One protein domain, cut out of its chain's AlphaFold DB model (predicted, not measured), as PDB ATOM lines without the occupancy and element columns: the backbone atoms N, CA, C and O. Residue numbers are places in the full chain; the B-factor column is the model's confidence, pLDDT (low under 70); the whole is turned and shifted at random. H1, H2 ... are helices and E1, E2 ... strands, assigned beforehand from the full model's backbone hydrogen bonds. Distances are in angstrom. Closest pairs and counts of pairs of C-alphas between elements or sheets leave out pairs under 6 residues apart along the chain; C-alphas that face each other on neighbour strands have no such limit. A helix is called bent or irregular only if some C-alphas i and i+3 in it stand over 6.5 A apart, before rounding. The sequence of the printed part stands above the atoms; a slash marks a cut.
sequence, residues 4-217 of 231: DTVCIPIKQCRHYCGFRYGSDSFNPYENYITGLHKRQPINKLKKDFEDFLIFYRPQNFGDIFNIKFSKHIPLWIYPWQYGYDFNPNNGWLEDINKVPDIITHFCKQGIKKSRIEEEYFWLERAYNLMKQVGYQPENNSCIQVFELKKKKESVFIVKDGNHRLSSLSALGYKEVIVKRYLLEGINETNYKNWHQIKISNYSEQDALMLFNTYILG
ATOM      1  N   ASP A   4     134.241 145.313 200.236       93.06
ATOM      2  CA  ASP A   4     134.983 144.193 199.665       93.06
ATOM      3  C   ASP A   4     134.367 143.716 198.346       93.06
ATOM      4  O   ASP A   4     133.244 144.080 197.989       93.06
ATOM      5  N   THR A   5     135.140 142.934 197.598       95.38
ATOM      6  CA  THR A   5     134.683 142.300 196.363       95.38
ATOM      7  C   THR A   5     134.372 140.841 196.654       95.38
ATOM      8  O   THR A   5     135.218 140.121 197.179       95.38
ATOM      9  N   VAL A   6     133.165 140.399 196.311       96.12
ATOM     10  CA  VAL A   6     132.697 139.028 196.550       96.12
ATOM     11  C   VAL A   6     131.968 138.490 195.323       96.12
ATOM     12  O   VAL A   6     131.337 139.251 194.590       96.12
ATOM     13  N   CYS A   7     132.044 137.179 195.096       97.75
ATOM     14  CA  CYS A   7     131.194 136.496 194.125       97.75
ATOM     15  C   CYS A   7     129.921 136.024 194.833       97.75
ATOM     16  O   CYS A   7     130.013 135.365 195.871       97.75
ATOM     17  N   ILE A   8     128.749 136.385 194.310       97.69
ATOM     18  CA  ILE A   8     127.456 136.047 194.917       97.69
ATOM     19  C   ILE A   8     126.487 135.451 193.886       97.69
ATOM     20  O   ILE A   8     126.535 135.829 192.713       97.69
ATOM     21  N   PRO A   9     125.557 134.574 194.300       98.19
ATOM     22  CA  PRO A   9     124.472 134.111 193.443       98.19
ATOM     23  C   PRO A   9     123.538 135.253 193.020       98.19
ATOM     24  O   PRO A   9     122.976 135.945 193.870       98.19
ATOM     25  N   ILE A  10     123.253 135.381 191.720       98.38
ATOM     26  CA  ILE A  10     122.314 136.392 191.188       98.38
ATOM     27  C   ILE A  10     120.925 136.250 191.826       98.38
ATOM     28  O   ILE A  10     120.291 137.247 192.161       98.38
ATOM     29  N   LYS A  11     120.485 135.013 192.103       97.56
ATOM     30  CA  LYS A  11     119.196 134.725 192.761       97.56
ATOM     31  C   LYS A  11     119.046 135.304 194.177       97.56
ATOM     32  O   LYS A  11     117.934 135.379 194.707       97.56
ATOM     33  N   GLN A  12     120.150 135.685 194.819       97.56
ATOM     34  CA  GLN A  12     120.142 136.339 196.132       97.56
ATOM     35  C   GLN A  12     120.057 137.866 196.026       97.56
ATOM     36  O   GLN A  12     119.847 138.529 197.039       97.56
ATOM     37  N   CYS A  13     120.164 138.434 194.825       98.06
ATOM     38  CA  CYS A  13     120.039 139.868 194.619       98.06
ATOM     39  C   CYS A  13     118.572 140.322 194.624       98.06
ATOM     40  O   CYS A  13     117.657 139.592 194.219       98.06
ATOM     41  N   ARG A  14     118.356 141.558 195.069       96.88
ATOM     42  CA  ARG A  14     117.065 142.244 195.124       96.88
ATOM     43  C   ARG A  14     117.206 143.643 194.544       96.88
ATOM     44  O   ARG A  14     118.149 144.353 194.884       96.88
ATOM     45  N   HIS A  15     116.254 144.059 193.719       96.25
ATOM     46  CA  HIS A  15     116.081 145.470 193.386       96.25
ATOM     47  C   HIS A  15     115.751 146.256 194.665       96.25
ATOM     48  O   HIS A  15     115.251 145.679 195.635       96.25
ATOM     49  N   TYR A  16     115.933 147.577 194.661       90.38
ATOM     50  CA  TYR A  16     115.467 148.433 195.758       90.38
ATOM     51  C   TYR A  16     113.980 148.241 196.078       90.38
ATOM     52  O   TYR A  16     113.584 148.309 197.231       90.38
ATOM     53  N   CYS A  17     113.169 147.890 195.086       94.19
ATOM     54  CA  CYS A  17     111.748 147.566 195.247       94.19
ATOM     55  C   CYS A  17     111.475 146.129 195.743       94.19
ATOM     56  O   CYS A  17     110.330 145.695 195.767       94.19
ATOM     57  N   GLY A  18     112.511 145.352 196.067       95.25
ATOM     58  CA  GLY A  18     112.419 143.955 196.510       95.25
ATOM     59  C   GLY A  18     112.225 142.915 195.403       95.25
ATOM     60  O   GLY A  18     112.237 141.721 195.709       95.25
ATOM     61  N   PHE A  19     112.095 143.326 194.136       96.88
ATOM     62  CA  PHE A  19     112.041 142.400 193.000       96.88
ATOM     63  C   PHE A  19     113.290 141.527 192.954       96.88
ATOM     64  O   PHE A  19     114.410 142.009 193.145       96.88
ATOM     65  N   ARG A  20     113.103 140.232 192.723       97.38
ATOM     66  CA  ARG A  20     114.207 139.270 192.709       97.38
ATOM     67  C   ARG A  20     114.869 139.256 191.338       97.38
ATOM     68  O   ARG A  20     114.203 139.474 190.332       97.38
ATOM     69  N   TYR A  21     116.168 138.989 191.321       97.88
ATOM     70  CA  TYR A  21     116.900 138.705 190.089       97.88
ATOM     71  C   TYR A  21     117.064 137.198 189.886       97.88
ATOM     72  O   TYR A  21     117.082 136.458 190.870       97.88
ATOM     73  N   GLY A  22     117.220 136.725 188.648       95.44
ATOM     74  CA  GLY A  22     117.619 135.339 188.354       95.44
ATOM     75  C   GLY A  22     116.635 134.290 188.855       95.44
ATOM     76  O   GLY A  22     117.038 133.209 189.292       95.44
ATOM     77  N   SER A  23     115.350 134.631 188.828       90.69
ATOM     78  CA  SER A  23     114.241 133.784 189.264       90.69
ATOM     79  C   SER A  23     113.041 133.987 188.346       90.69
ATOM     80  O   SER A  23     112.985 134.973 187.624       90.69
ATOM     81  N   ASP A  24     112.050 133.101 188.416       86.81
ATOM     82  CA  ASP A  24     110.843 133.192 187.580       86.81
ATOM     83  C   ASP A  24     109.809 134.227 188.087       86.81
ATOM     84  O   ASP A  24     108.636 134.161 187.730       86.81
ATOM     85  N   SER A  25     110.206 135.172 188.952       91.31
ATOM     86  CA  SER A  25     109.332 136.272 189.400       91.31
ATOM     87  C   SER A  25     109.441 137.515 188.532       91.31
ATOM     88  O   SER A  25     110.425 137.712 187.826       91.31
ATOM     89  N   PHE A  26     108.457 138.402 188.673       95.00
ATOM     90  CA  PHE A  26     108.478 139.706 188.039       95.00
ATOM     91  C   PHE A  26     109.638 140.583 188.537       95.00
ATOM     92  O   PHE A  26     109.828 140.787 189.740       95.00
ATOM     93  N   ASN A  27     110.375 141.147 187.587       97.31
ATOM     94  CA  ASN A  27     111.338 142.221 187.765       97.31
ATOM     95  C   ASN A  27     111.377 143.040 186.465       97.31
ATOM     96  O   ASN A  27     111.779 142.514 185.430       97.31
ATOM     97  N   PRO A  28     110.984 144.322 186.474       97.25
ATOM     98  CA  PRO A  28     110.713 145.066 185.244       97.25
ATOM     99  C   PRO A  28     111.932 145.150 184.308       97.25
ATOM    100  O   PRO A  28     111.789 145.001 183.094       97.25
ATOM    101  N   TYR A  29     113.135 145.305 184.865       97.75
ATOM    102  CA  TYR A  29     114.370 145.338 184.085       97.75
ATOM    103  C   TYR A  29     114.756 143.962 183.542       97.75
ATOM    104  O   TYR A  29     115.083 143.829 182.362       97.75
ATOM    105  N   GLU A  30     114.700 142.923 184.377       97.56
ATOM    106  CA  GLU A  30     115.039 141.565 183.944       97.56
ATOM    107  C   GLU A  30     114.041 141.043 182.912       97.56
ATOM    108  O   GLU A  30     114.459 140.543 181.873       97.56
ATOM    109  N   ASN A  31     112.739 141.236 183.124       97.94
ATOM    110  CA  ASN A  31     111.697 140.848 182.178       97.94
ATOM    111  C   ASN A  31     111.919 141.480 180.795       97.94
ATOM    112  O   ASN A  31     111.860 140.762 179.792       97.94
ATOM    113  N   TYR A  32     112.225 142.784 180.731       98.50
ATOM    114  CA  TYR A  32     112.521 143.472 179.469       98.50
ATOM    115  C   TYR A  32     113.733 142.844 178.763       98.50
ATOM    116  O   TYR A  32     113.648 142.449 177.597       98.50
ATOM    117  N   ILE A  33     114.852 142.673 179.475       98.44
ATOM    118  CA  ILE A  33     116.096 142.155 178.886       98.44
ATOM    119  C   ILE A  33     116.003 140.666 178.534       98.44
ATOM    120  O   ILE A  33     116.490 140.247 177.485       98.44
ATOM    121  N   THR A  34     115.348 139.846 179.353       98.25
ATOM    122  CA  THR A  34     115.080 138.438 179.036       98.25
ATOM    123  C   THR A  34     114.185 138.319 177.807       98.25
ATOM    124  O   THR A  34     114.440 137.468 176.952       98.25
ATOM    125  N   GLY A  35     113.165 139.170 177.676       98.25
ATOM    126  CA  GLY A  35     112.333 139.240 176.479       98.25
ATOM    127  C   GLY A  35     113.144 139.602 175.233       98.25
ATOM    128  O   GLY A  35     113.033 138.926 174.205       98.25
ATOM    129  N   LEU A  36     114.036 140.589 175.348       98.19
ATOM    130  CA  LEU A  36     114.966 140.982 174.288       98.19
ATOM    131  C   LEU A  36     115.908 139.830 173.902       98.19
ATOM    132  O   LEU A  36     116.076 139.527 172.720       98.19
ATOM    133  N   HIS A  37     116.481 139.133 174.887       98.19
ATOM    134  CA  HIS A  37     117.336 137.966 174.670       98.19
ATOM    135  C   HIS A  37     116.601 136.836 173.937       98.19
ATOM    136  O   HIS A  37     117.143 136.236 173.006       98.19
ATOM    137  N   LYS A  38     115.329 136.618 174.286       98.00
ATOM    138  CA  LYS A  38     114.414 135.665 173.640       98.00
ATOM    139  C   LYS A  38     113.847 136.164 172.301       98.00
ATOM    140  O   LYS A  38     112.980 135.500 171.737       98.00
ATOM    141  N   ARG A  39     114.332 137.297 171.774       98.00
ATOM    142  CA  ARG A  39     113.909 137.903 170.498       98.00
ATOM    143  C   ARG A  39     112.408 138.203 170.428       98.00
ATOM    144  O   ARG A  39     111.796 138.093 169.366       98.00
ATOM    145  N   GLN A  40     111.799 138.567 171.555       98.50
ATOM    146  CA  GLN A  40     110.419 139.044 171.556       98.50
ATOM    147  C   GLN A  40     110.315 140.395 170.823       98.50
ATOM    148  O   GLN A  40     111.287 141.154 170.801       98.50
ATOM    149  N   PRO A  41     109.155 140.728 170.224       98.31
ATOM    150  CA  PRO A  41     108.977 142.002 169.535       98.31
ATOM    151  C   PRO A  41     109.225 143.194 170.466       98.31
ATOM    152  O   PRO A  41     108.557 143.330 171.490       98.31
ATOM    153  N   ILE A  42     110.137 144.092 170.081       97.50
ATOM    154  CA  ILE A  42     110.561 145.227 170.917       97.50
ATOM    155  C   ILE A  42     109.391 146.125 171.343       97.50
ATOM    156  O   ILE A  42     109.310 146.532 172.496       97.50
ATOM    157  N   ASN A  43     108.420 146.346 170.452       98.12
ATOM    158  CA  ASN A  43     107.236 147.157 170.748       98.12
ATOM    159  C   ASN A  43     106.379 146.555 171.869       98.12
ATOM    160  O   ASN A  43     105.773 147.297 172.637       98.12
ATOM    161  N   LYS A  44     106.335 145.221 171.981       98.31
ATOM    162  CA  LYS A  44     105.645 144.552 173.088       98.31
ATOM    163  C   LYS A  44     106.400 144.772 174.398       98.31
ATOM    164  O   LYS A  44     105.785 145.163 175.377       98.31
ATOM    165  N   LEU A  45     107.721 144.584 174.390       98.44
ATOM    166  CA  LEU A  45     108.565 144.775 175.576       98.44
ATOM    167  C   LEU A  45     108.478 146.201 176.118       98.44
ATOM    168  O   LEU A  45     108.303 146.394 177.319       98.44
ATOM    169  N   LYS A  46     108.551 147.198 175.228       98.50
ATOM    170  CA  LYS A  46     108.403 148.611 175.587       98.50
ATOM    171  C   LYS A  46     107.033 148.895 176.194       98.50
ATOM    172  O   LYS A  46     106.973 149.486 177.265       98.50
ATOM    173  N   LYS A  47     105.961 148.388 175.575       98.38
ATOM    174  CA  LYS A  47     104.592 148.528 176.088       98.38
ATOM    175  C   LYS A  47     104.416 147.895 177.470       98.38
ATOM    176  O   LYS A  47     103.823 148.522 178.339       98.38
ATOM    177  N   ASP A  48     104.925 146.683 177.681       98.31
ATOM    178  CA  ASP A  48     104.822 145.985 178.969       98.31
ATOM    179  C   ASP A  48     105.614 146.731 180.066       98.31
ATOM    180  O   ASP A  48     105.165 146.840 181.207       98.31
ATOM    181  N   PHE A  49     106.771 147.306 179.718       98.38
ATOM    182  CA  PHE A  49     107.567 148.132 180.631       98.38
ATOM    183  C   PHE A  49     106.902 149.483 180.940       98.38
ATOM    184  O   PHE A  49     106.851 149.892 182.096       98.38
ATOM    185  N   GLU A  50     106.341 150.164 179.938       98.50
ATOM    186  CA  GLU A  50     105.558 151.393 180.126       98.50
ATOM    187  C   GLU A  50     104.319 151.149 180.988       98.50
ATOM    188  O   GLU A  50     104.037 151.953 181.874       98.50
ATOM    189  N   ASP A  51     103.615 150.031 180.773       98.31
ATOM    190  CA  ASP A  51     102.483 149.611 181.602       98.31
ATOM    191  C   ASP A  51     102.916 149.430 183.063       98.31
ATOM    192  O   ASP A  51     102.287 149.975 183.970       98.31
ATOM    193  N   PHE A  52     104.046 148.763 183.309       98.12
ATOM    194  CA  PHE A  52     104.624 148.714 184.651       98.12
ATOM    195  C   PHE A  52     104.862 150.120 185.219       98.12
ATOM    196  O   PHE A  52     104.389 150.412 186.313       98.12
ATOM    197  N   LEU A  53     105.539 151.006 184.486       97.88
ATOM    198  CA  LEU A  53     105.894 152.342 184.973       97.88
ATOM    199  C   LEU A  53     104.665 153.185 185.342       97.88
ATOM    200  O   LEU A  53     104.660 153.859 186.376       97.88
ATOM    201  N   ILE A  54     103.616 153.161 184.517       97.88
ATOM    202  CA  ILE A  54     102.425 153.983 184.762       97.88
ATOM    203  C   ILE A  54     101.594 153.436 185.929       97.88
ATOM    204  O   ILE A  54     100.986 154.225 186.649       97.88
ATOM    205  N   PHE A  55     101.592 152.123 186.168       98.00
ATOM    206  CA  PHE A  55     100.817 151.516 187.255       98.00
ATOM    207  C   PHE A  55     101.607 151.335 188.556       98.00
ATOM    208  O   PHE A  55     101.001 151.294 189.627       98.00
ATOM    209  N   TYR A  56     102.934 151.253 188.514       97.44
ATOM    210  CA  TYR A  56     103.777 151.120 189.699       97.44
ATOM    211  C   TYR A  56     104.005 152.481 190.362       97.44
ATOM    212  O   TYR A  56     104.998 153.158 190.115       97.44
ATOM    213  N   ARG A  57     103.053 152.903 191.203       96.38
ATOM    214  CA  ARG A  57     103.047 154.219 191.875       96.38
ATOM    215  C   ARG A  57     102.889 154.101 193.404       96.38
ATOM    216  O   ARG A  57     101.945 154.672 193.959       96.38
ATOM    217  N   PRO A  58     103.762 153.348 194.098       96.00
ATOM    218  CA  PRO A  58     103.658 153.150 195.544       96.00
ATOM    219  C   PRO A  58     103.819 154.471 196.307       96.00
ATOM    220  O   PRO A  58     104.659 155.291 195.945       96.00
ATOM    221  N   GLN A  59     103.061 154.680 197.386       94.69
ATOM    222  CA  GLN A  59     103.211 155.867 198.244       94.69
ATOM    223  C   GLN A  59     104.208 155.649 199.390       94.69
ATOM    224  O   GLN A  59     104.721 156.601 199.971       94.69
ATOM    225  N   ASN A  60     104.453 154.392 199.751       95.50
ATOM    226  CA  ASN A  60     105.260 153.990 200.898       95.50
ATOM    227  C   ASN A  60     105.747 152.545 200.736       95.50
ATOM    228  O   ASN A  60     105.336 151.833 199.815       95.50
ATOM    229  N   PHE A  61     106.604 152.082 201.651       95.56
ATOM    230  CA  PHE A  61     107.027 150.679 201.649       95.56
ATOM    231  C   PHE A  61     105.855 149.707 201.852       95.56
ATOM    232  O   PHE A  61     105.918 148.578 201.375       95.56
ATOM    233  N   GLY A  62     104.778 150.135 202.520       95.50
ATOM    234  CA  GLY A  62     103.577 149.318 202.697       95.50
ATOM    235  C   GLY A  62     102.922 148.971 201.361       95.50
ATOM    236  O   GLY A  62     102.568 147.817 201.142       95.50
ATOM    237  N   ASP A  63     102.849 149.927 200.433       94.94
ATOM    238  CA  ASP A  63     102.337 149.712 199.077       94.94
ATOM    239  C   ASP A  63     103.257 148.835 198.225       94.94
ATOM    240  O   ASP A  63     102.756 147.985 197.491       94.94
ATOM    241  N   ILE A  64     104.583 149.014 198.322       94.50
ATOM    242  CA  ILE A  64     105.548 148.174 197.586       94.50
ATOM    243  C   ILE A  64     105.394 146.712 197.992       94.50
ATOM    244  O   ILE A  64     105.358 145.827 197.140       94.50
ATOM    245  N   PHE A  65     105.326 146.468 199.298       93.25
ATOM    246  CA  PHE A  65     105.423 145.130 199.865       93.25
ATOM    247  C   PHE A  65     104.079 144.503 200.229       93.25
ATOM    248  O   PHE A  65     104.046 143.366 200.692       93.25
ATOM    249  N   ASN A  66     102.980 145.233 200.030       92.88
ATOM    250  CA  ASN A  66     101.649 144.871 200.511       92.88
ATOM    251  C   ASN A  66     101.641 144.555 202.022       92.88
ATOM    252  O   ASN A  66     101.065 143.566 202.477       92.88
ATOM    253  N   ILE A  67     102.322 145.399 202.803       93.38
ATOM    254  CA  ILE A  67     102.458 145.271 204.256       93.38
ATOM    255  C   ILE A  67     101.648 146.360 204.948       93.38
ATOM    256  O   ILE A  67     101.774 147.546 204.642       93.38
ATOM    257  N   LYS A  68     100.877 145.965 205.962       95.75
ATOM    258  CA  LYS A  68     100.253 146.903 206.892       95.75
ATOM    259  C   LYS A  68     101.200 147.187 208.058       95.75
ATOM    260  O   LYS A  68     101.250 146.418 209.013       95.75
ATOM    261  N   PHE A  69     101.941 148.284 207.959       96.44
ATOM    262  CA  PHE A  69     102.762 148.795 209.056       96.44
ATOM    263  C   PHE A  69     101.911 149.511 210.114       96.44
ATOM    264  O   PHE A  69     100.778 149.919 209.842       96.44
ATOM    265  N   SER A  70     102.465 149.699 211.314       96.00
ATOM    266  CA  SER A  70     101.802 150.454 212.390       96.00
ATOM    267  C   SER A  70     101.611 151.944 212.066       96.00
ATOM    268  O   SER A  70     100.717 152.589 212.613       96.00
ATOM    269  N   LYS A  71     102.426 152.488 211.153       93.94
ATOM    270  CA  LYS A  71     102.353 153.864 210.642       93.94
ATOM    271  C   LYS A  71     102.816 153.948 209.186       93.94
ATOM    272  O   LYS A  71     103.297 152.970 208.622       93.94
ATOM    273  N   HIS A  72     102.697 155.130 208.578       93.81
ATOM    274  CA  HIS A  72     103.246 155.394 207.242       93.81
ATOM    275  C   HIS A  72     104.774 155.302 207.260       93.81
ATOM    276  O   HIS A  72     105.434 156.037 207.996       93.81
ATOM    277  N   ILE A  73     105.321 154.403 206.443       95.62
ATOM    278  CA  ILE A  73     106.758 154.173 206.319       95.62
ATOM    279  C   ILE A  73     107.239 154.673 204.947       95.62
ATOM    280  O   ILE A  73     106.942 154.023 203.941       95.62
ATOM    281  N   PRO A  74     107.988 155.784 204.872       94.94
ATOM    282  CA  PRO A  74     108.385 156.387 203.608       94.94
ATOM    283  C   PRO A  74     109.209 155.442 202.742       94.94
ATOM    284  O   PRO A  74     109.903 154.555 203.241       94.94
ATOM    285  N   LEU A  75     109.171 155.665 201.431       95.19
ATOM    286  CA  LEU A  75     110.043 154.953 200.506       95.19
ATOM    287  C   LEU A  75     111.511 155.258 200.814       95.19
ATOM    288  O   LEU A  75     111.841 156.368 201.212       95.19
ATOM    289  N   TRP A  76     112.396 154.287 200.602       93.00
ATOM    290  CA  TRP A  76     113.864 154.444 200.619       93.00
ATOM    291  C   TRP A  76     114.488 154.962 201.919       93.00
ATOM    292  O   TRP A  76     115.656 155.342 201.913       93.00
ATOM    293  N   ILE A  77     113.738 154.962 203.019       93.81
ATOM    294  CA  ILE A  77     114.268 155.221 204.359       93.81
ATOM    295  C   ILE A  77     114.293 153.889 205.082       93.81
ATOM    296  O   ILE A  77     113.275 153.453 205.592       93.81
ATOM    297  N   TYR A  78     115.427 153.202 205.084       94.12
ATOM    298  CA  TYR A  78     115.516 151.857 205.656       94.12
ATOM    299  C   TYR A  78     115.709 151.888 207.168       94.12
ATOM    300  O   TYR A  78     116.366 152.797 207.676       94.12
ATOM    301  N   PRO A  79     115.261 150.860 207.910       94.62
ATOM    302  CA  PRO A  79     115.336 150.901 209.362       94.62
ATOM    303  C   PRO A  79     116.789 150.945 209.875       94.62
ATOM    304  O   PRO A  79     117.068 151.545 210.912       94.62
ATOM    305  N   TRP A  80     117.734 150.380 209.117       92.00
ATOM    306  CA  TRP A  80     119.175 150.379 209.401       92.00
ATOM    307  C   TRP A  80     119.935 151.632 208.937       92.00
ATOM    308  O   TRP A  80     121.104 151.781 209.280       92.00
ATOM    309  N   GLN A  81     119.311 152.531 208.178       89.31
ATOM    310  CA  GLN A  81     119.999 153.644 207.522       89.31
ATOM    311  C   GLN A  81     120.275 154.807 208.481       89.31
ATOM    312  O   GLN A  81     119.382 155.254 209.203       89.31
ATOM    313  N   TYR A  82     121.506 155.319 208.457       87.00
ATOM    314  CA  TYR A  82     121.952 156.456 209.267       87.00
ATOM    315  C   TYR A  82     121.915 157.771 208.478       87.00
ATOM    316  O   TYR A  82     122.294 157.787 207.308       87.00
ATOM    317  N   GLY A  83     121.531 158.874 209.130       81.81
ATOM    318  CA  GLY A  83     121.691 160.229 208.581       81.81
ATOM    319  C   GLY A  83     120.655 160.649 207.534       81.81
ATOM    320  O   GLY A  83     120.920 161.564 206.763       81.81
ATOM    321  N   TYR A  84     119.503 159.977 207.490       82.38
ATOM    322  CA  TYR A  84     118.378 160.358 206.637       82.38
ATOM    323  C   TYR A  84     117.212 160.822 207.500       82.38
ATOM    324  O   TYR A  84     116.783 160.096 208.404       82.38
ATOM    325  N   ASP A  85     116.698 162.007 207.183       87.06
ATOM    326  CA  ASP A  85     115.493 162.549 207.796       87.06
ATOM    327  C   ASP A  85     114.276 161.738 207.361       87.06
ATOM    328  O   ASP A  85     114.127 161.397 206.185       87.06
ATOM    329  N   PHE A  86     113.382 161.454 208.308       89.25
ATOM    330  CA  PHE A  86     112.164 160.683 208.068       89.25
ATOM    331  C   PHE A  86     111.111 161.518 207.328       89.25
ATOM    332  O   PHE A  86     110.109 161.951 207.895       89.25
ATOM    333  N   ASN A  87     111.359 161.778 206.046       92.19
ATOM    334  CA  ASN A  87     110.461 162.538 205.189       92.19
ATOM    335  C   ASN A  87     109.307 161.642 204.696       92.19
ATOM    336  O   ASN A  87     109.568 160.714 203.929       92.19
ATOM    337  N   PRO A  88     108.034 161.922 205.048       89.44
ATOM    338  CA  PRO A  88     106.877 161.130 204.615       89.44
ATOM    339  C   PRO A  88     106.704 161.050 203.096       89.44
ATOM    340  O   PRO A  88     106.139 160.073 202.605       89.44
ATOM    341  N   ASN A  89     107.217 162.042 202.367       91.69
ATOM    342  CA  ASN A  89     107.123 162.143 200.915       91.69
ATOM    343  C   ASN A  89     108.379 161.618 200.201       91.69
ATOM    344  O   ASN A  89     108.541 161.872 199.010       91.69
ATOM    345  N   ASN A  90     109.297 160.929 200.891       94.44
ATOM    346  CA  ASN A  90     110.507 160.430 200.242       94.44
ATOM    347  C   ASN A  90     110.157 159.535 199.037       94.44
ATOM    348  O   ASN A  90     109.212 158.748 199.090       94.44
ATOM    349  N   GLY A  91     110.891 159.698 197.934       94.19
ATOM    350  CA  GLY A  91     110.576 159.067 196.646       94.19
ATOM    351  C   GLY A  91     109.486 159.767 195.820       94.19
ATOM    352  O   GLY A  91     109.357 159.458 194.642       94.19
ATOM    353  N   TRP A  92     108.742 160.738 196.364       96.56
ATOM    354  CA  TRP A  92     107.777 161.552 195.614       96.56
ATOM    355  C   TRP A  92     108.254 162.999 195.466       96.56
ATOM    356  O   TRP A  92     108.542 163.690 196.438       96.56
ATOM    357  N   LEU A  93     108.316 163.466 194.221       95.88
ATOM    358  CA  LEU A  93     108.792 164.789 193.839       95.88
ATOM    359  C   LEU A  93     107.656 165.623 193.242       95.88
ATOM    360  O   LEU A  93     106.803 165.125 192.504       95.88
ATOM    361  N   GLU A  94     107.671 166.920 193.535       95.62
ATOM    362  CA  GLU A  94     106.670 167.872 193.035       95.62
ATOM    363  C   GLU A  94     106.898 168.254 191.569       95.62
ATOM    364  O   GLU A  94     105.945 168.501 190.830       95.62
ATOM    365  N   ASP A  95     108.162 168.265 191.144       95.81
ATOM    366  CA  ASP A  95     108.591 168.661 189.807       95.81
ATOM    367  C   ASP A  95     109.112 167.452 189.028       95.81
ATOM    368  O   ASP A  95     110.120 166.834 189.388       95.81
ATOM    369  N   ILE A  96     108.443 167.144 187.918       96.12
ATOM    370  CA  ILE A  96     108.781 166.022 187.042       96.12
ATOM    371  C   ILE A  96     110.176 166.167 186.411       96.12
ATOM    372  O   ILE A  96     110.808 165.172 186.058       96.12
ATOM    373  N   ASN A  97     110.703 167.391 186.294       95.62
ATOM    374  CA  ASN A  97     112.058 167.640 185.803       95.62
ATOM    375  C   ASN A  97     113.138 167.163 186.780       95.62
ATOM    376  O   ASN A  97     114.265 166.910 186.356       95.62
ATOM    377  N   LYS A  98     112.799 167.019 188.064       95.62
ATOM    378  CA  LYS A  98     113.733 166.631 189.124       95.62
ATOM    379  C   LYS A  98     113.778 165.129 189.374       95.62
ATOM    380  O   LYS A  98     114.587 164.708 190.188       95.62
ATOM    381  N   VAL A  99     112.942 164.331 188.700       95.00
ATOM    382  CA  VAL A  99     112.928 162.866 188.832       95.00
ATOM    383  C   VAL A  99     114.259 162.295 188.318       95.00
ATOM    384  O   VAL A  99     114.524 162.398 187.111       95.00
ATOM    385  N   PRO A 100     115.108 161.730 189.204       92.19
ATOM    386  CA  PRO A 100     116.414 161.211 188.813       92.19
ATOM    387  C   PRO A 100     116.334 159.787 188.249       92.19
ATOM    388  O   PRO A 100     117.134 159.433 187.394       92.19
ATOM    389  N   ASP A 101     115.370 158.992 188.717       93.75
ATOM    390  CA  ASP A 101     115.194 157.578 188.383       93.75
ATOM    391  C   ASP A 101     113.694 157.260 188.343       93.75
ATOM    392  O   ASP A 101     112.965 157.581 189.281       93.75
ATOM    393  N   ILE A 102     113.222 156.659 187.250       94.75
ATOM    394  CA  ILE A 102     111.786 156.488 186.971       94.75
ATOM    395  C   ILE A 102     111.140 155.274 187.647       94.75
ATOM    396  O   ILE A 102     109.920 155.138 187.587       94.75
ATOM    397  N   ILE A 103     111.925 154.399 188.282       94.44
ATOM    398  CA  ILE A 103     111.404 153.247 189.034       94.44
ATOM    399  C   ILE A 103     111.327 153.552 190.528       94.44
ATOM    400  O   ILE A 103     110.463 153.024 191.226       94.44
ATOM    401  N   THR A 104     112.230 154.388 191.027       94.38
ATOM    402  CA  THR A 104     112.336 154.705 192.453       94.38
ATOM    403  C   THR A 104     111.802 156.089 192.802       94.38
ATOM    404  O   THR A 104     111.469 156.325 193.960       94.38
ATOM    405  N   HIS A 105     111.671 157.008 191.842       96.06
ATOM    406  CA  HIS A 105     111.144 158.345 192.098       96.06
ATOM    407  C   HIS A 105     109.923 158.651 191.236       96.06
ATOM    408  O   HIS A 105     109.873 158.391 190.037       96.06
ATOM    409  N   PHE A 106     108.930 159.262 191.869       96.69
ATOM    410  CA  PHE A 106     107.592 159.426 191.327       96.69
ATOM    411  C   PHE A 106     107.182 160.896 191.362       96.69
ATOM    412  O   PHE A 106     107.548 161.636 192.267       96.69
ATOM    413  N   CYS A 107     106.383 161.333 190.392       96.94
ATOM    414  CA  CYS A 107     105.814 162.680 190.368       96.94
ATOM    415  C   CYS A 107     104.338 162.633 189.976       96.94
ATOM    416  O   CYS A 107     103.985 161.954 189.012       96.94
ATOM    417  N   LYS A 108     103.465 163.352 190.691       95.50
ATOM    418  CA  LYS A 108     102.015 163.378 190.400       95.50
ATOM    419  C   LYS A 108     101.690 163.864 188.987       95.50
ATOM    420  O   LYS A 108     100.669 163.464 188.444       95.50
ATOM    421  N   GLN A 109     102.554 164.692 188.398       96.25
ATOM    422  CA  GLN A 109     102.386 165.154 187.021       96.25
ATOM    423  C   GLN A 109     102.391 163.965 186.050       96.25
ATOM    424  O   GLN A 109     101.526 163.886 185.181       96.25
ATOM    425  N   GLY A 110     103.309 163.010 186.234       96.56
ATOM    426  CA  GLY A 110     103.445 161.852 185.358       96.56
ATOM    427  C   GLY A 110     104.866 161.296 185.315       96.56
ATOM    428  O   GLY A 110     105.586 161.303 186.316       96.56
ATOM    429  N   ILE A 111     105.249 160.795 184.144       98.06
ATOM    430  CA  ILE A 111     106.561 160.232 183.816       98.06
ATOM    431  C   ILE A 111     106.990 160.844 182.490       98.06
ATOM    432  O   ILE A 111     106.241 160.792 181.520       98.06
ATOM    433  N   LYS A 112     108.183 161.433 182.429       97.56
ATOM    434  CA  LYS A 112     108.659 162.023 181.178       97.56
ATOM    435  C   LYS A 112     109.047 160.935 180.191       97.56
ATOM    436  O   LYS A 112     109.897 160.103 180.516       97.56
ATOM    437  N   LYS A 113     108.553 161.022 178.960       97.75
ATOM    438  CA  LYS A 113     108.921 160.103 177.877       97.75
ATOM    439  C   LYS A 113     110.431 160.043 177.649       97.75
ATOM    440  O   LYS A 113     110.975 158.961 177.472       97.75
ATOM    441  N   SER A 114     111.129 161.177 177.734       97.12
ATOM    442  CA  SER A 114     112.589 161.216 177.563       97.12
ATOM    443  C   SER A 114     113.334 160.332 178.569       97.12
ATOM    444  O   SER A 114     114.321 159.707 178.204       97.12
ATOM    445  N   ARG A 115     112.844 160.228 179.812       97.06
ATOM    446  CA  ARG A 115     113.442 159.354 180.831       97.06
ATOM    447  C   ARG A 115     113.195 157.876 180.544       97.06
ATOM    448  O   ARG A 115     114.056 157.055 180.827       97.06
ATOM    449  N   ILE A 116     112.040 157.544 179.970       98.12
ATOM    450  CA  ILE A 116     111.730 156.176 179.538       98.12
ATOM    451  C   ILE A 116     112.675 155.764 178.397       98.12
ATOM    452  O   ILE A 116     113.247 154.679 178.434       98.12
ATOM    453  N   GLU A 117     112.905 156.646 177.420       98.06
ATOM    454  CA  GLU A 117     113.839 156.369 176.319       98.06
ATOM    455  C   GLU A 117     115.302 156.262 176.789       98.06
ATOM    456  O   GLU A 117     116.041 155.409 176.295       98.06
ATOM    457  N   GLU A 118     115.724 157.076 177.766       97.56
ATOM    458  CA  GLU A 118     117.032 156.929 178.430       97.56
ATOM    459  C   GLU A 118     117.175 155.549 179.086       97.56
ATOM    460  O   GLU A 118     118.201 154.884 178.922       97.56
ATOM    461  N   GLU A 119     116.127 155.091 179.769       97.69
ATOM    462  CA  GLU A 119     116.113 153.796 180.441       97.69
ATOM    463  C   GLU A 119     116.218 152.635 179.441       97.69
ATOM    464  O   GLU A 119     117.024 151.721 179.635       97.69
ATOM    465  N   TYR A 120     115.500 152.703 178.314       98.31
ATOM    466  CA  TYR A 120     115.669 151.743 177.217       98.31
ATOM    467  C   TYR A 120     117.096 151.730 176.683       98.31
ATOM    468  O   TYR A 120     117.684 150.658 176.520       98.31
ATOM    469  N   PHE A 121     117.674 152.907 176.444       97.88
ATOM    470  CA  PHE A 121     119.045 153.016 175.966       97.88
ATOM    471  C   PHE A 121     120.033 152.353 176.935       97.88
ATOM    472  O   PHE A 121     120.898 151.592 176.494       97.88
ATOM    473  N   TRP A 122     119.913 152.590 178.244       97.06
ATOM    474  CA  TRP A 122     120.803 151.985 179.239       97.06
ATOM    475  C   TRP A 122     120.621 150.473 179.360       97.06
ATOM    476  O   TRP A 122     121.620 149.749 179.389       97.06
ATOM    477  N   LEU A 123     119.377 149.992 179.364       97.56
ATOM    478  CA  LEU A 123     119.040 148.568 179.366       97.56
ATOM    479  C   LEU A 123     119.654 147.848 178.158       97.56
ATOM    480  O   LEU A 123     120.418 146.890 178.312       97.56
ATOM    481  N   GLU A 124     119.370 148.331 176.953       98.38
ATOM    482  CA  GLU A 124     119.817 147.708 175.708       98.38
ATOM    483  C   GLU A 124     121.336 147.798 175.541       98.38
ATOM    484  O   GLU A 124     121.980 146.819 175.150       98.38
ATOM    485  N   ARG A 125     121.942 148.938 175.893       97.31
ATOM    486  CA  ARG A 125     123.399 149.107 175.866       97.31
ATOM    487  C   ARG A 125     124.091 148.157 176.833       97.31
ATOM    488  O   ARG A 125     125.072 147.526 176.438       97.31
ATOM    489  N   ALA A 126     123.612 148.051 178.074       96.94
ATOM    490  CA  ALA A 126     124.186 147.138 179.058       96.94
ATOM    491  C   ALA A 126     124.122 145.694 178.553       96.94
ATOM    492  O   ALA A 126     125.137 145.000 178.570       96.94
ATOM    493  N   TYR A 127     122.978 145.268 178.019       98.31
ATOM    494  CA  TYR A 127     122.817 143.923 177.479       98.31
ATOM    495  C   TYR A 127     123.747 143.644 176.300       98.31
ATOM    496  O   TYR A 127     124.444 142.627 176.295       98.31
ATOM    497  N   ASN A 128     123.810 144.555 175.328       98.00
ATOM    498  CA  ASN A 128     124.671 144.395 174.159       98.00
ATOM    499  C   ASN A 128     126.149 144.325 174.553       98.00
ATOM    500  O   ASN A 128     126.863 143.446 174.073       98.00
ATOM    501  N   LEU A 129     126.594 145.189 175.469       95.94
ATOM    502  CA  LEU A 129     127.970 145.187 175.958       95.94
ATOM    503  C   LEU A 129     128.301 143.877 176.689       95.94
ATOM    504  O   LEU A 129     129.290 143.226 176.360       95.94
ATOM    505  N   MET A 130     127.443 143.440 177.618       96.38
ATOM    506  CA  MET A 130     127.648 142.187 178.357       96.38
ATOM    507  C   MET A 130     127.653 140.969 177.434       96.38
ATOM    508  O   MET A 130     128.435 140.045 177.633       96.38
ATOM    509  N   LYS A 131     126.821 140.973 176.392       97.56
ATOM    510  CA  LYS A 131     126.787 139.902 175.396       97.56
ATOM    511  C   LYS A 131     128.053 139.857 174.534       97.56
ATOM    512  O   LYS A 131     128.459 138.772 174.130       97.56
ATOM    513  N   GLN A 132     128.639 141.010 174.214       97.25
ATOM    514  CA  GLN A 132     129.802 141.109 173.327       97.25
ATOM    515  C   GLN A 132     131.126 140.828 174.042       97.25
ATOM    516  O   GLN A 132     131.961 140.111 173.500       97.25
ATOM    517  N   VAL A 133     131.329 141.404 175.228       96.44
ATOM    518  CA  VAL A 133     132.634 141.389 175.919       96.44
ATOM    519  C   VAL A 133     132.572 140.841 177.348       96.44
ATOM    520  O   VAL A 133     133.582 140.825 178.058       96.44
ATOM    521  N   GLY A 134     131.399 140.378 177.788       96.12
ATOM    522  CA  GLY A 134     131.183 139.903 179.150       96.12
ATOM    523  C   GLY A 134     131.161 141.025 180.190       96.12
ATOM    524  O   GLY A 134     131.237 142.217 179.883       96.12
ATOM    525  N   TYR A 135     131.057 140.629 181.458       97.12
ATOM    526  CA  TYR A 135     131.119 141.549 182.589       97.12
ATOM    527  C   TYR A 135     132.559 141.864 182.976       97.12
ATOM    528  O   TYR A 135     133.330 140.974 183.319       97.12
ATOM    529  N   GLN A 136     132.890 143.154 182.935       94.88
ATOM    530  CA  GLN A 136     134.234 143.689 183.156       94.88
ATOM    531  C   GLN A 136     134.209 144.678 184.341       94.88
ATOM    532  O   GLN A 136     134.275 145.890 184.116       94.88
ATOM    533  N   PRO A 137     134.050 144.207 185.596       92.69
ATOM    534  CA  PRO A 137     133.867 145.071 186.771       92.69
ATOM    535  C   PRO A 137     135.037 146.027 187.028       92.69
ATOM    536  O   PRO A 137     134.833 147.107 187.580       92.69
ATOM    537  N   GLU A 138     136.245 145.641 186.616       89.31
ATOM    538  CA  GLU A 138     137.465 146.446 186.751       89.31
ATOM    539  C   GLU A 138     137.505 147.612 185.750       89.31
ATOM    540  O   GLU A 138     138.040 148.670 186.064       89.31
ATOM    541  N   ASN A 139     136.864 147.450 184.585       85.38
ATOM    542  CA  ASN A 139     136.903 148.421 183.487       85.38
ATOM    543  C   ASN A 139     135.631 149.284 183.385       85.38
ATOM    544  O   ASN A 139     135.700 150.419 182.925       85.38
ATOM    545  N   ASN A 140     134.464 148.766 183.795       76.56
ATOM    546  CA  ASN A 140     133.145 149.361 183.509       76.56
ATOM    547  C   ASN A 140     132.259 149.534 184.759       76.56
ATOM    548  O   ASN A 140     131.029 149.484 184.674       76.56
ATOM    549  N   SER A 141     132.893 149.763 185.916       89.50
ATOM    550  CA  SER A 141     132.287 149.790 187.255       89.50
ATOM    551  C   SER A 141     131.766 148.420 187.713       89.50
ATOM    552  O   SER A 141     131.179 147.644 186.954       89.50
ATOM    553  N   CYS A 142     131.935 148.135 189.002       95.50
ATOM    554  CA  CYS A 142     131.417 146.933 189.645       95.50
ATOM    555  C   CYS A 142     129.979 147.171 190.140       95.50
ATOM    556  O   CYS A 142     129.656 148.267 190.602       95.50
ATOM    557  N   ILE A 143     129.118 146.156 190.051       97.50
ATOM    558  CA  ILE A 143     127.785 146.149 190.671       97.50
ATOM    559  C   ILE A 143     127.953 146.328 192.181       97.50
ATOM    560  O   ILE A 143     128.820 145.706 192.792       97.50
ATOM    561  N   GLN A 144     127.130 147.177 192.787       96.38
ATOM    562  CA  GLN A 144     127.230 147.547 194.197       96.38
ATOM    563  C   GLN A 144     126.040 147.017 194.982       96.38
ATOM    564  O   GLN A 144     124.903 147.161 194.531       96.38
ATOM    565  N   VAL A 145     126.283 146.464 196.172       96.06
ATOM    566  CA  VAL A 145     125.223 145.867 196.996       96.06
ATOM    567  C   VAL A 145     125.350 146.164 198.492       96.06
ATOM    568  O   VAL A 145     126.458 146.297 199.022       96.06
ATOM    569  N   PHE A 146     124.206 146.171 199.177       93.25
ATOM    570  CA  PHE A 146     124.104 145.987 200.628       93.25
ATOM    571  C   PHE A 146     123.730 144.546 200.948       93.25
ATOM    572  O   PHE A 146     122.845 143.987 200.306       93.25
ATOM    573  N   GLU A 147     124.374 143.948 201.946       95.25
ATOM    574  CA  GLU A 147     124.055 142.591 202.386       95.25
ATOM    575  C   GLU A 147     123.121 142.615 203.600       95.25
ATOM    576  O   GLU A 147     123.437 143.214 204.629       95.25
ATOM    577  N   LEU A 148     122.005 141.892 203.500       95.06
ATOM    578  CA  LEU A 148     121.149 141.559 204.634       95.06
ATOM    579  C   LEU A 148     121.400 140.118 205.047       95.06
ATOM    580  O   LEU A 148     121.285 139.209 204.225       95.06
ATOM    581  N   LYS A 149     121.709 139.913 206.326       95.06
ATOM    582  CA  LYS A 149     122.011 138.600 206.901       95.06
ATOM    583  C   LYS A 149     120.912 138.148 207.845       95.06
ATOM    584  O   LYS A 149     120.641 138.808 208.850       95.06
ATOM    585  N   LYS A 150     120.351 136.975 207.566       94.31
ATOM    586  CA  LYS A 150     119.435 136.255 208.451       94.31
ATOM    587  C   LYS A 150     119.998 134.871 208.749       94.31
ATOM    588  O   LYS A 150     119.958 133.972 207.915       94.31
ATOM    589  N   LYS A 151     120.514 134.672 209.964       90.44
ATOM    590  CA  LYS A 151     121.193 133.423 210.366       90.44
ATOM    591  C   LYS A 151     122.343 133.078 209.399       90.44
ATOM    592  O   LYS A 151     123.363 133.756 209.416       90.44
ATOM    593  N   LYS A 152     122.186 132.022 208.590       89.12
ATOM    594  CA  LYS A 152     123.160 131.557 207.586       89.12
ATOM    595  C   LYS A 152     122.814 132.006 206.161       89.12
ATOM    596  O   LYS A 152     123.532 131.658 205.231       89.12
ATOM    597  N   GLU A 153     121.713 132.728 205.986       91.88
ATOM    598  CA  GLU A 153     121.239 133.203 204.691       91.88
ATOM    599  C   GLU A 153     121.609 134.671 204.493       91.88
ATOM    600  O   GLU A 153     121.510 135.481 205.420       91.88
ATOM    601  N   SER A 154     121.991 135.001 203.261       95.12
ATOM    602  CA  SER A 154     122.251 136.367 202.825       95.12
ATOM    603  C   SER A 154     121.417 136.694 201.593       95.12
ATOM    604  O   SER A 154     121.279 135.871 200.683       95.12
ATOM    605  N   VAL A 155     120.899 137.917 201.552       96.38
ATOM    606  CA  VAL A 155     120.378 138.542 200.331       96.38
ATOM    607  C   VAL A 155     121.055 139.888 200.122       96.38
ATOM    608  O   VAL A 155     121.562 140.495 201.067       96.38
ATOM    609  N   PHE A 156     121.064 140.357 198.881       96.81
ATOM    610  CA  PHE A 156     121.837 141.521 198.473       96.81
ATOM    611  C   PHE A 156     120.935 142.558 197.806       96.81
ATOM    612  O   PHE A 156     120.436 142.320 196.710       96.81
ATOM    613  N   ILE A 157     120.711 143.710 198.441       95.75
ATOM    614  CA  ILE A 157     120.001 144.825 197.798       95.75
ATOM    615  C   ILE A 157     120.970 145.526 196.853       95.75
ATOM    616  O   ILE A 157     122.030 145.990 197.274       95.75
ATOM    617  N   VAL A 158     120.600 145.608 195.580       96.31
ATOM    618  CA  VAL A 158     121.390 146.254 194.535       96.31
ATOM    619  C   VAL A 158     121.281 147.764 194.680       96.31
ATOM    620  O   VAL A 158     120.199 148.332 194.566       96.31
ATOM    621  N   LYS A 159     122.426 148.404 194.915       93.12
ATOM    622  CA  LYS A 159     122.573 149.857 195.023       93.12
ATOM    623  C   LYS A 159     122.918 150.513 193.692       93.12
ATOM    624  O   LYS A 159     122.462 151.613 193.406       93.12
ATOM    625  N   ASP A 160     123.738 149.841 192.898       94.88
ATOM    626  CA  ASP A 160     124.098 150.267 191.549       94.88
ATOM    627  C   ASP A 160     124.350 149.030 190.681       94.88
ATOM    628  O   ASP A 160     124.881 148.022 191.150       94.88
ATOM    629  N   GLY A 161     123.983 149.121 189.404       96.38
ATOM    630  CA  GLY A 161     124.194 148.070 188.415       96.38
ATOM    631  C   GLY A 161     122.971 147.215 188.098       96.38
ATOM    632  O   GLY A 161     123.139 146.114 187.580       96.38
ATOM    633  N   ASN A 162     121.757 147.725 188.331       97.44
ATOM    634  CA  ASN A 162     120.504 147.039 187.991       97.44
ATOM    635  C   ASN A 162     120.444 146.602 186.511       97.44
ATOM    636  O   ASN A 162     120.089 145.455 186.229       97.44
ATOM    637  N   HIS A 163     120.874 147.449 185.563       97.56
ATOM    638  CA  HIS A 163     120.932 147.103 184.130       97.56
ATOM    639  C   HIS A 163     121.908 145.958 183.839       97.56
ATOM    640  O   HIS A 163     121.597 145.025 183.096       97.56
ATOM    641  N   ARG A 164     123.097 146.017 184.455       97.81
ATOM    642  CA  ARG A 164     124.169 145.020 184.297       97.81
ATOM    643  C   ARG A 164     123.729 143.672 184.859       97.81
ATOM    644  O   ARG A 164     123.885 142.653 184.194       97.81
ATOM    645  N   LEU A 165     123.121 143.673 186.043       97.94
ATOM    646  CA  LEU A 165     122.631 142.461 186.686       97.94
ATOM    647  C   LEU A 165     121.480 141.813 185.902       97.94
ATOM    648  O   LEU A 165     121.503 140.603 185.690       97.94
ATOM    649  N   SER A 166     120.533 142.614 185.404       98.00
ATOM    650  CA  SER A 166     119.443 142.138 184.533       98.00
ATOM    651  C   SER A 166     119.987 141.478 183.264       98.00
ATOM    652  O   SER A 166     119.540 140.405 182.866       98.00
ATOM    653  N   SER A 167     121.014 142.090 182.667       98.31
ATOM    654  CA  SER A 167     121.700 141.566 181.483       98.31
ATOM    655  C   SER A 167     122.398 140.240 181.752       98.31
ATOM    656  O   SER A 167     122.228 139.294 180.987       98.31
ATOM    657  N   LEU A 168     123.149 140.145 182.849       98.25
ATOM    658  CA  LEU A 168     123.831 138.910 183.237       98.25
ATOM    659  C   LEU A 168     122.842 137.784 183.521       98.25
ATOM    660  O   LEU A 168     123.040 136.665 183.048       98.25
ATOM    661  N   SER A 169     121.750 138.090 184.220       98.06
ATOM    662  CA  SER A 169     120.696 137.116 184.480       98.06
ATOM    663  C   SER A 169     120.085 136.574 183.184       98.06
ATOM    664  O   SER A 169     120.025 135.361 182.975       98.06
ATOM    665  N   ALA A 170     119.728 137.465 182.253       97.75
ATOM    666  CA  ALA A 170     119.166 137.083 180.959       97.75
ATOM    667  C   ALA A 170     120.133 136.265 180.088       97.75
ATOM    668  O   ALA A 170     119.687 135.402 179.337       97.75
ATOM    669  N   LEU A 171     121.441 136.512 180.202       98.06
ATOM    670  CA  LEU A 171     122.496 135.740 179.533       98.06
ATOM    671  C   LEU A 171     122.782 134.387 180.217       98.06
ATOM    672  O   LEU A 171     123.629 133.633 179.745       98.06
ATOM    673  N   GLY A 172     122.079 134.058 181.305       97.31
ATOM    674  CA  GLY A 172     122.144 132.755 181.969       97.31
ATOM    675  C   GLY A 172     123.194 132.641 183.073       97.31
ATOM    676  O   GLY A 172     123.341 131.554 183.642       97.31
ATOM    677  N   TYR A 173     123.883 133.732 183.422       98.12
ATOM    678  CA  TYR A 173     124.822 133.739 184.541       98.12
ATOM    679  C   TYR A 173     124.086 133.406 185.844       98.12
ATOM    680  O   TYR A 173     122.942 133.806 186.060       98.12
ATOM    681  N   LYS A 174     124.738 132.637 186.720       98.12
ATOM    682  CA  LYS A 174     124.183 132.242 188.028       98.12
ATOM    683  C   LYS A 174     124.825 132.979 189.189       98.12
ATOM    684  O   LYS A 174     124.200 133.114 190.240       98.12
ATOM    685  N   GLU A 175     126.025 133.492 188.972       98.38
ATOM    686  CA  GLU A 175     126.830 134.198 189.956       98.38
ATOM    687  C   GLU A 175     127.418 135.462 189.332       98.38
ATOM    688  O   GLU A 175     127.524 135.578 188.108       98.38
ATOM    689  N   VAL A 176     127.768 136.427 190.177       98.25
ATOM    690  CA  VAL A 176     128.291 137.722 189.755       98.25
ATOM    691  C   VAL A 176     129.256 138.281 190.795       98.25
ATOM    692  O   VAL A 176     129.037 138.161 192.000       98.25
ATOM    693  N   ILE A 177     130.324 138.918 190.315       98.06
ATOM    694  CA  ILE A 177     131.264 139.656 191.157       98.06
ATOM    695  C   ILE A 177     130.663 141.025 191.490       98.06
ATOM    696  O   ILE A 177     130.317 141.801 190.594       98.06
ATOM    697  N   VAL A 178     130.560 141.338 192.776       97.44
ATOM    698  CA  VAL A 178     129.994 142.596 193.272       97.44
ATOM    699  C   VAL A 178     130.915 143.255 194.283       97.44
ATOM    700  O   VAL A 178     131.714 142.598 194.947       97.44
ATOM    701  N   LYS A 179     130.745 144.564 194.441       96.12
ATOM    702  CA  LYS A 179     131.298 145.355 195.531       96.12
ATOM    703  C   LYS A 179     130.263 145.442 196.651       96.12
ATOM    704  O   LYS A 179     129.248 146.131 196.519       96.12
ATOM    705  N   ARG A 180     130.514 144.741 197.752       94.56
ATOM    706  CA  ARG A 180     129.654 144.727 198.936       94.56
ATOM    707  C   ARG A 180     130.095 145.802 199.924       94.56
ATOM    708  O   ARG A 180     131.281 145.975 200.195       94.56
ATOM    709  N   TYR A 181     129.131 146.526 200.482       89.94
ATOM    710  CA  TYR A 181     129.369 147.510 201.537       89.94
ATOM    711  C   TYR A 181     129.384 146.831 202.916       89.94
ATOM    712  O   TYR A 181     128.392 146.237 203.327       89.94
ATOM    713  N   LEU A 182     130.521 146.905 203.624       76.06
ATOM    714  CA  LEU A 182     130.784 146.136 204.854       76.06
ATOM    715  C   LEU A 182     130.334 146.831 206.142       76.06
ATOM    716  O   LEU A 182     129.944 146.166 207.098       76.06
ATOM    717  N   LEU A 183     130.371 148.166 206.178       61.91
ATOM    718  CA  LEU A 183     129.949 148.944 207.355       61.91
ATOM    719  C   LEU A 183     128.424 148.984 207.544       61.91
ATOM    720  O   LEU A 183     127.930 149.578 208.494       61.91
ATOM    721  N   GLU A 184     127.698 148.298 206.667       59.41
ATOM    722  CA  GLU A 184     126.253 148.116 206.699       59.41
ATOM    723  C   GLU A 184     125.929 146.619 206.722       59.41
ATOM    724  O   GLU A 184     125.106 146.129 205.957       59.41
ATOM    725  N   GLY A 185     126.621 145.854 207.572       60.03
ATOM    726  CA  GLY A 185     126.250 144.471 207.855       60.03
ATOM    727  C   GLY A 185     124.894 144.436 208.556       60.03
ATOM    728  O   GLY A 185     124.824 144.408 209.786       60.03
ATOM    729  N   ILE A 186     123.815 144.471 207.779       83.81
ATOM    730  CA  ILE A 186     122.444 144.507 208.278       83.81
ATOM    731  C   ILE A 186     122.094 143.093 208.724       83.81
ATOM    732  O   ILE A 186     121.633 142.259 207.947       83.81
ATOM    733  N   ASN A 187     122.377 142.796 209.988       91.75
ATOM    734  CA  ASN A 187     122.060 141.510 210.591       91.75
ATOM    735  C   ASN A 187     120.737 141.601 211.348       91.75
ATOM    736  O   ASN A 187     120.583 142.484 212.197       91.75
ATOM    737  N   GLU A 188     119.830 140.659 211.077       93.44
ATOM    738  CA  GLU A 188     118.571 140.513 211.809       93.44
ATOM    739  C   GLU A 188     118.824 140.516 213.317       93.44
ATOM    740  O   GLU A 188     118.175 141.264 214.024       93.44
ATOM    741  N   THR A 189     119.813 139.778 213.832       93.00
ATOM    742  CA  THR A 189     120.028 139.645 215.289       93.00
ATOM    743  C   THR A 189     120.382 140.955 215.992       93.00
ATOM    744  O   THR A 189     120.247 141.051 217.210       93.00
ATOM    745  N   ASN A 190     120.810 141.968 215.238       92.50
ATOM    746  CA  ASN A 190     121.195 143.273 215.754       92.50
ATOM    747  C   ASN A 190     120.140 144.357 215.470       92.50
ATOM    748  O   ASN A 190     120.463 145.546 215.532       92.50
ATOM    749  N   TYR A 191     118.895 143.978 215.149       93.88
ATOM    750  CA  TYR A 191     117.863 144.928 214.724       93.88
ATOM    751  C   TYR A 191     117.662 146.070 215.724       93.88
ATOM    752  O   TYR A 191     117.605 147.220 215.318       93.88
ATOM    753  N   LYS A 192     117.690 145.804 217.037       94.56
ATOM    754  CA  LYS A 192     117.536 146.837 218.084       94.56
ATOM    755  C   LYS A 192     118.563 147.971 218.003       94.56
ATOM    756  O   LYS A 192     118.347 149.047 218.552       94.56
ATOM    757  N   ASN A 193     119.689 147.741 217.330       92.88
ATOM    758  CA  ASN A 193     120.730 148.740 217.132       92.88
ATOM    759  C   ASN A 193     120.616 149.527 215.828       92.88
ATOM    760  O   ASN A 193     121.396 150.465 215.637       92.88
ATOM    761  N   TRP A 194     119.669 149.182 214.958       93.31
ATOM    762  CA  TRP A 194     119.400 149.909 213.728       93.31
ATOM    763  C   TRP A 194     118.963 151.343 214.024       93.31
ATOM    764  O   TRP A 194     118.172 151.605 214.933       93.31
ATOM    765  N   HIS A 195     119.518 152.283 213.261       93.12
ATOM    766  CA  HIS A 195     119.442 153.702 213.590       93.12
ATOM    767  C   HIS A 195     118.002 154.216 213.676       93.12
ATOM    768  O   HIS A 195     117.646 154.839 214.673       93.12
ATOM    769  N   GLN A 196     117.155 153.899 212.694       94.62
ATOM    770  CA  GLN A 196     115.779 154.398 212.666       94.62
ATOM    771  C   GLN A 196     114.898 153.768 213.757       94.62
ATOM    772  O   GLN A 196     113.901 154.368 214.152       94.62
ATOM    773  N   ILE A 197     115.260 152.592 214.280       95.06
ATOM    774  CA  ILE A 197     114.599 152.018 215.464       95.06
ATOM    775  C   ILE A 197     115.007 152.798 216.714       95.06
ATOM    776  O   ILE A 197     114.145 153.207 217.487       95.06
ATOM    777  N   LYS A 198     116.306 153.082 216.889       94.69
ATOM    778  CA  LYS A 198     116.819 153.851 218.039       94.69
ATOM    779  C   LYS A 198     116.178 155.229 218.176       94.69
ATOM    780  O   LYS A 198     115.941 155.674 219.292       94.69
ATOM    781  N   ILE A 199     115.883 155.886 217.054       94.62
ATOM    782  CA  ILE A 199     115.215 157.197 217.035       94.62
ATOM    783  C   ILE A 199     113.685 157.100 216.893       94.62
ATOM    784  O   ILE A 199     113.034 158.097 216.610       94.62
ATOM    785  N   SER A 200     113.091 155.917 217.106       95.25
ATOM    786  CA  SER A 200     111.631 155.674 217.105       95.25
ATOM    787  C   SER A 200     110.899 155.953 215.779       95.25
ATOM    788  O   SER A 200     109.666 156.027 215.711       95.25
ATOM    789  N   ASN A 201     111.636 156.033 214.673       95.38
ATOM    790  CA  ASN A 201     111.070 156.121 213.328       95.38
ATOM    791  C   ASN A 201     110.496 154.786 212.846       95.38
ATOM    792  O   ASN A 201     109.583 154.782 212.028       95.38
ATOM    793  N   TYR A 202     110.934 153.671 213.421       96.38
ATOM    794  CA  TYR A 202     110.344 152.350 213.226       96.38
ATOM    795  C   TYR A 202     110.021 151.696 214.564       96.38
ATOM    796  O   TYR A 202     110.810 151.786 215.504       96.38
ATOM    797  N   SER A 203     108.900 150.973 214.624       97.06
ATOM    798  CA  SER A 203     108.735 149.943 215.648       97.06
ATOM    799  C   SER A 203     109.647 148.752 215.329       97.06
ATOM    800  O   SER A 203     109.979 148.504 214.165       97.06
ATOM    801  N   GLU A 204     110.040 147.987 216.352       97.25
ATOM    802  CA  GLU A 204     110.820 146.756 216.158       97.25
ATOM    803  C   GLU A 204     110.114 145.789 215.191       97.25
ATOM    804  O   GLU A 204     110.742 145.217 214.299       97.25
ATOM    805  N   GLN A 205     108.790 145.668 215.325       97.69
ATOM    806  CA  GLN A 205     107.960 144.811 214.485       97.69
ATOM    807  C   GLN A 205     107.961 145.264 213.018       97.69
ATOM    808  O   GLN A 205     108.243 144.450 212.142       97.69
ATOM    809  N   ASP A 206     107.697 146.546 212.740       97.56
ATOM    810  CA  ASP A 206     107.661 147.063 211.364       97.56
ATOM    811  C   ASP A 206     109.023 146.909 210.672       97.56
ATOM    812  O   ASP A 206     109.102 146.514 209.507       97.56
ATOM    813  N   ALA A 207     110.115 147.173 211.396       96.69
ATOM    814  CA  ALA A 207     111.462 147.026 210.857       96.69
ATOM    815  C   ALA A 207     111.785 145.570 210.496       96.69
ATOM    816  O   ALA A 207     112.326 145.305 209.420       96.69
ATOM    817  N   LEU A 208     111.424 144.622 211.364       97.19
ATOM    818  CA  LEU A 208     111.602 143.195 211.096       97.19
ATOM    819  C   LEU A 208     110.696 142.705 209.961       97.19
ATOM    820  O   LEU A 208     111.127 141.867 209.171       97.19
ATOM    821  N   MET A 209     109.472 143.222 209.828       97.31
ATOM    822  CA  MET A 209     108.589 142.903 208.699       97.31
ATOM    823  C   MET A 209     109.203 143.342 207.365       97.31
ATOM    824  O   MET A 209     109.269 142.547 206.423       97.31
ATOM    825  N   LEU A 210     109.715 144.573 207.296       96.50
ATOM    826  CA  LEU A 210     110.391 145.094 206.108       96.50
ATOM    827  C   LEU A 210     111.656 144.286 205.779       96.50
ATOM    828  O   LEU A 210     111.828 143.839 204.645       96.50
ATOM    829  N   PHE A 211     112.504 144.030 206.776       96.56
ATOM    830  CA  PHE A 211     113.711 143.214 206.622       96.56
ATOM    831  C   PHE A 211     113.394 141.816 206.070       96.56
ATOM    832  O   PHE A 211     113.975 141.383 205.075       96.56
ATOM    833  N   ASN A 212     112.430 141.123 206.681       96.44
ATOM    834  CA  ASN A 212     112.037 139.779 206.268       96.44
ATOM    835  C   ASN A 212     111.450 139.746 204.858       96.44
ATOM    836  O   ASN A 212     111.624 138.761 204.143       96.44
ATOM    837  N   THR A 213     110.816 140.831 204.429       95.81
ATOM    838  CA  THR A 213     110.285 140.917 203.071       95.81
ATOM    839  C   THR A 213     111.391 141.004 202.027       95.81
ATOM    840  O   THR A 213     111.289 140.348 200.995       95.81
ATOM    841  N   TYR A 214     112.500 141.698 202.297       95.56
ATOM    842  CA  TYR A 214     113.666 141.646 201.404       95.56
ATOM    843  C   TYR A 214     114.300 140.252 201.340       95.56
ATOM    844  O   TYR A 214     114.687 139.812 200.253       95.56
ATOM    845  N   ILE A 215     114.371 139.545 202.476       95.81
ATOM    846  CA  ILE A 215     114.860 138.156 202.528       95.81
ATOM    847  C   ILE A 215     114.037 137.275 201.576       95.81
ATOM    848  O   ILE A 215     114.596 136.616 200.693       95.81
ATOM    849  N   LEU A 216     112.707 137.330 201.686       95.00
ATOM    850  CA  LEU A 216     111.787 136.559 200.840       95.00
ATOM    851  C   LEU A 216     111.787 137.029 199.374       95.00
ATOM    852  O   LEU A 216     111.746 136.212 198.450       95.00
ATOM    853  N   GLY A 217     111.905 138.338 199.164       94.56
ATOM    854  CA  GLY A 217     111.728 138.994 197.877       94.56
ATOM    855  C   GLY A 217     110.258 139.129 197.475       94.56
ATOM    856  O   GLY A 217     109.364 138.495 198.032       94.56
TER     857      GLY A 217
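This is residues 4 to 217 of the 231 residues of an uncharacterized protein of Snowella sp (UniProt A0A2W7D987). A strongly twisted sheet of four strands forms a wall, with two separate helix groups by one face: H1, H2 and H4 gathered with H5 at one end, and H8 across the strands at the other, with H3 and H6 touching H8. A long unnamed stretch, residues 66 to 112, runs from H3 back to H4. The 214 printed residues include eight named helices and four named strands, in the order E1 H1 H2 H3 H4 E2 E3 H5 E4 H6 H7 H8; the mixed sheet runs E1 E4 E2 E3, and the class is mixed, helices and strands. The whole is compact, with a radius of gyration of the C-alphas of 17.4 A and spans of 49 by 41 by 29 A.

Edge strand E1, residues 4 to 9, is antiparallel to E4, residues 175 to 187, with N 6 and O 178 3.0 A apart, within hydrogen-bond range. E4 is parallel to E2, residues 143 to 150, with N 179 and O 143 at 2.8 A. E2 forms a hairpin with edge strand E3, residues 153 to 160, with N 148 and O 155 at 2.8 A. E4 bends by 102 degrees at residue 183. H5, residues 162 to 170, and H8, residues 204 to 216, are on the same face. H8 runs across the strands, at 65 degrees to E2 on the local plane, at a height over the sheet of 10.5 A. H1, residues 28 to 37, touches H5 at a steep tilt of 44 degrees, C-alphas 30 and 166 closest at 4.5 A. H1 and H2, residues 42 to 55, form a helical hairpin, C-alphas 32 and 45 closest at 5.7 A. H4, residues 113 to 133, touches H5 with residues 122 to 130 alone, C-alphas 127 and 167 closest at 4.8 A. H3, residues 61 to 65, only just touches H8, with 3 pairs of C-alphas within 8 A, the closest 65 and 213 at 7.2 A. H6, residues 188 to 193, only grazes the sheet and touches H8, C-alphas 192 and 204 closest at 7.0 A. H7, residues 195 to 198, is near H8. H1, H2, H3, H4, H5 and H8 have every O i to N i+4 pair within hydrogen-bond range; H6 has 0 of 2, but 2 of 3 O i to N i+3 pairs, and H7 is too short for an O i to N i+4 pair.

E1 begins at C-alpha 4, (134.983, 144.193, 199.665). H4, the longest helix, measures 30.3 A, H2 20.0 A and H8 18.4 A. E4 measures 22.4 A, E2 22.0 A and E3 21.7 A. H6 is irregular: C-alphas 189 and 192 are 8.1 A apart. H8 ends at C-alpha 216, (111.787, 136.559, 200.840).

The C-alphas of Pro 41 and Lys 198 are the two farthest apart, 50.5 A. The printed part has no cut. The long links are E1 to H1, 18 residues, and H3 to H4, 47 residues. Mean pLDDT of the printed part is 94.8; residues 183 to 185 are under 70.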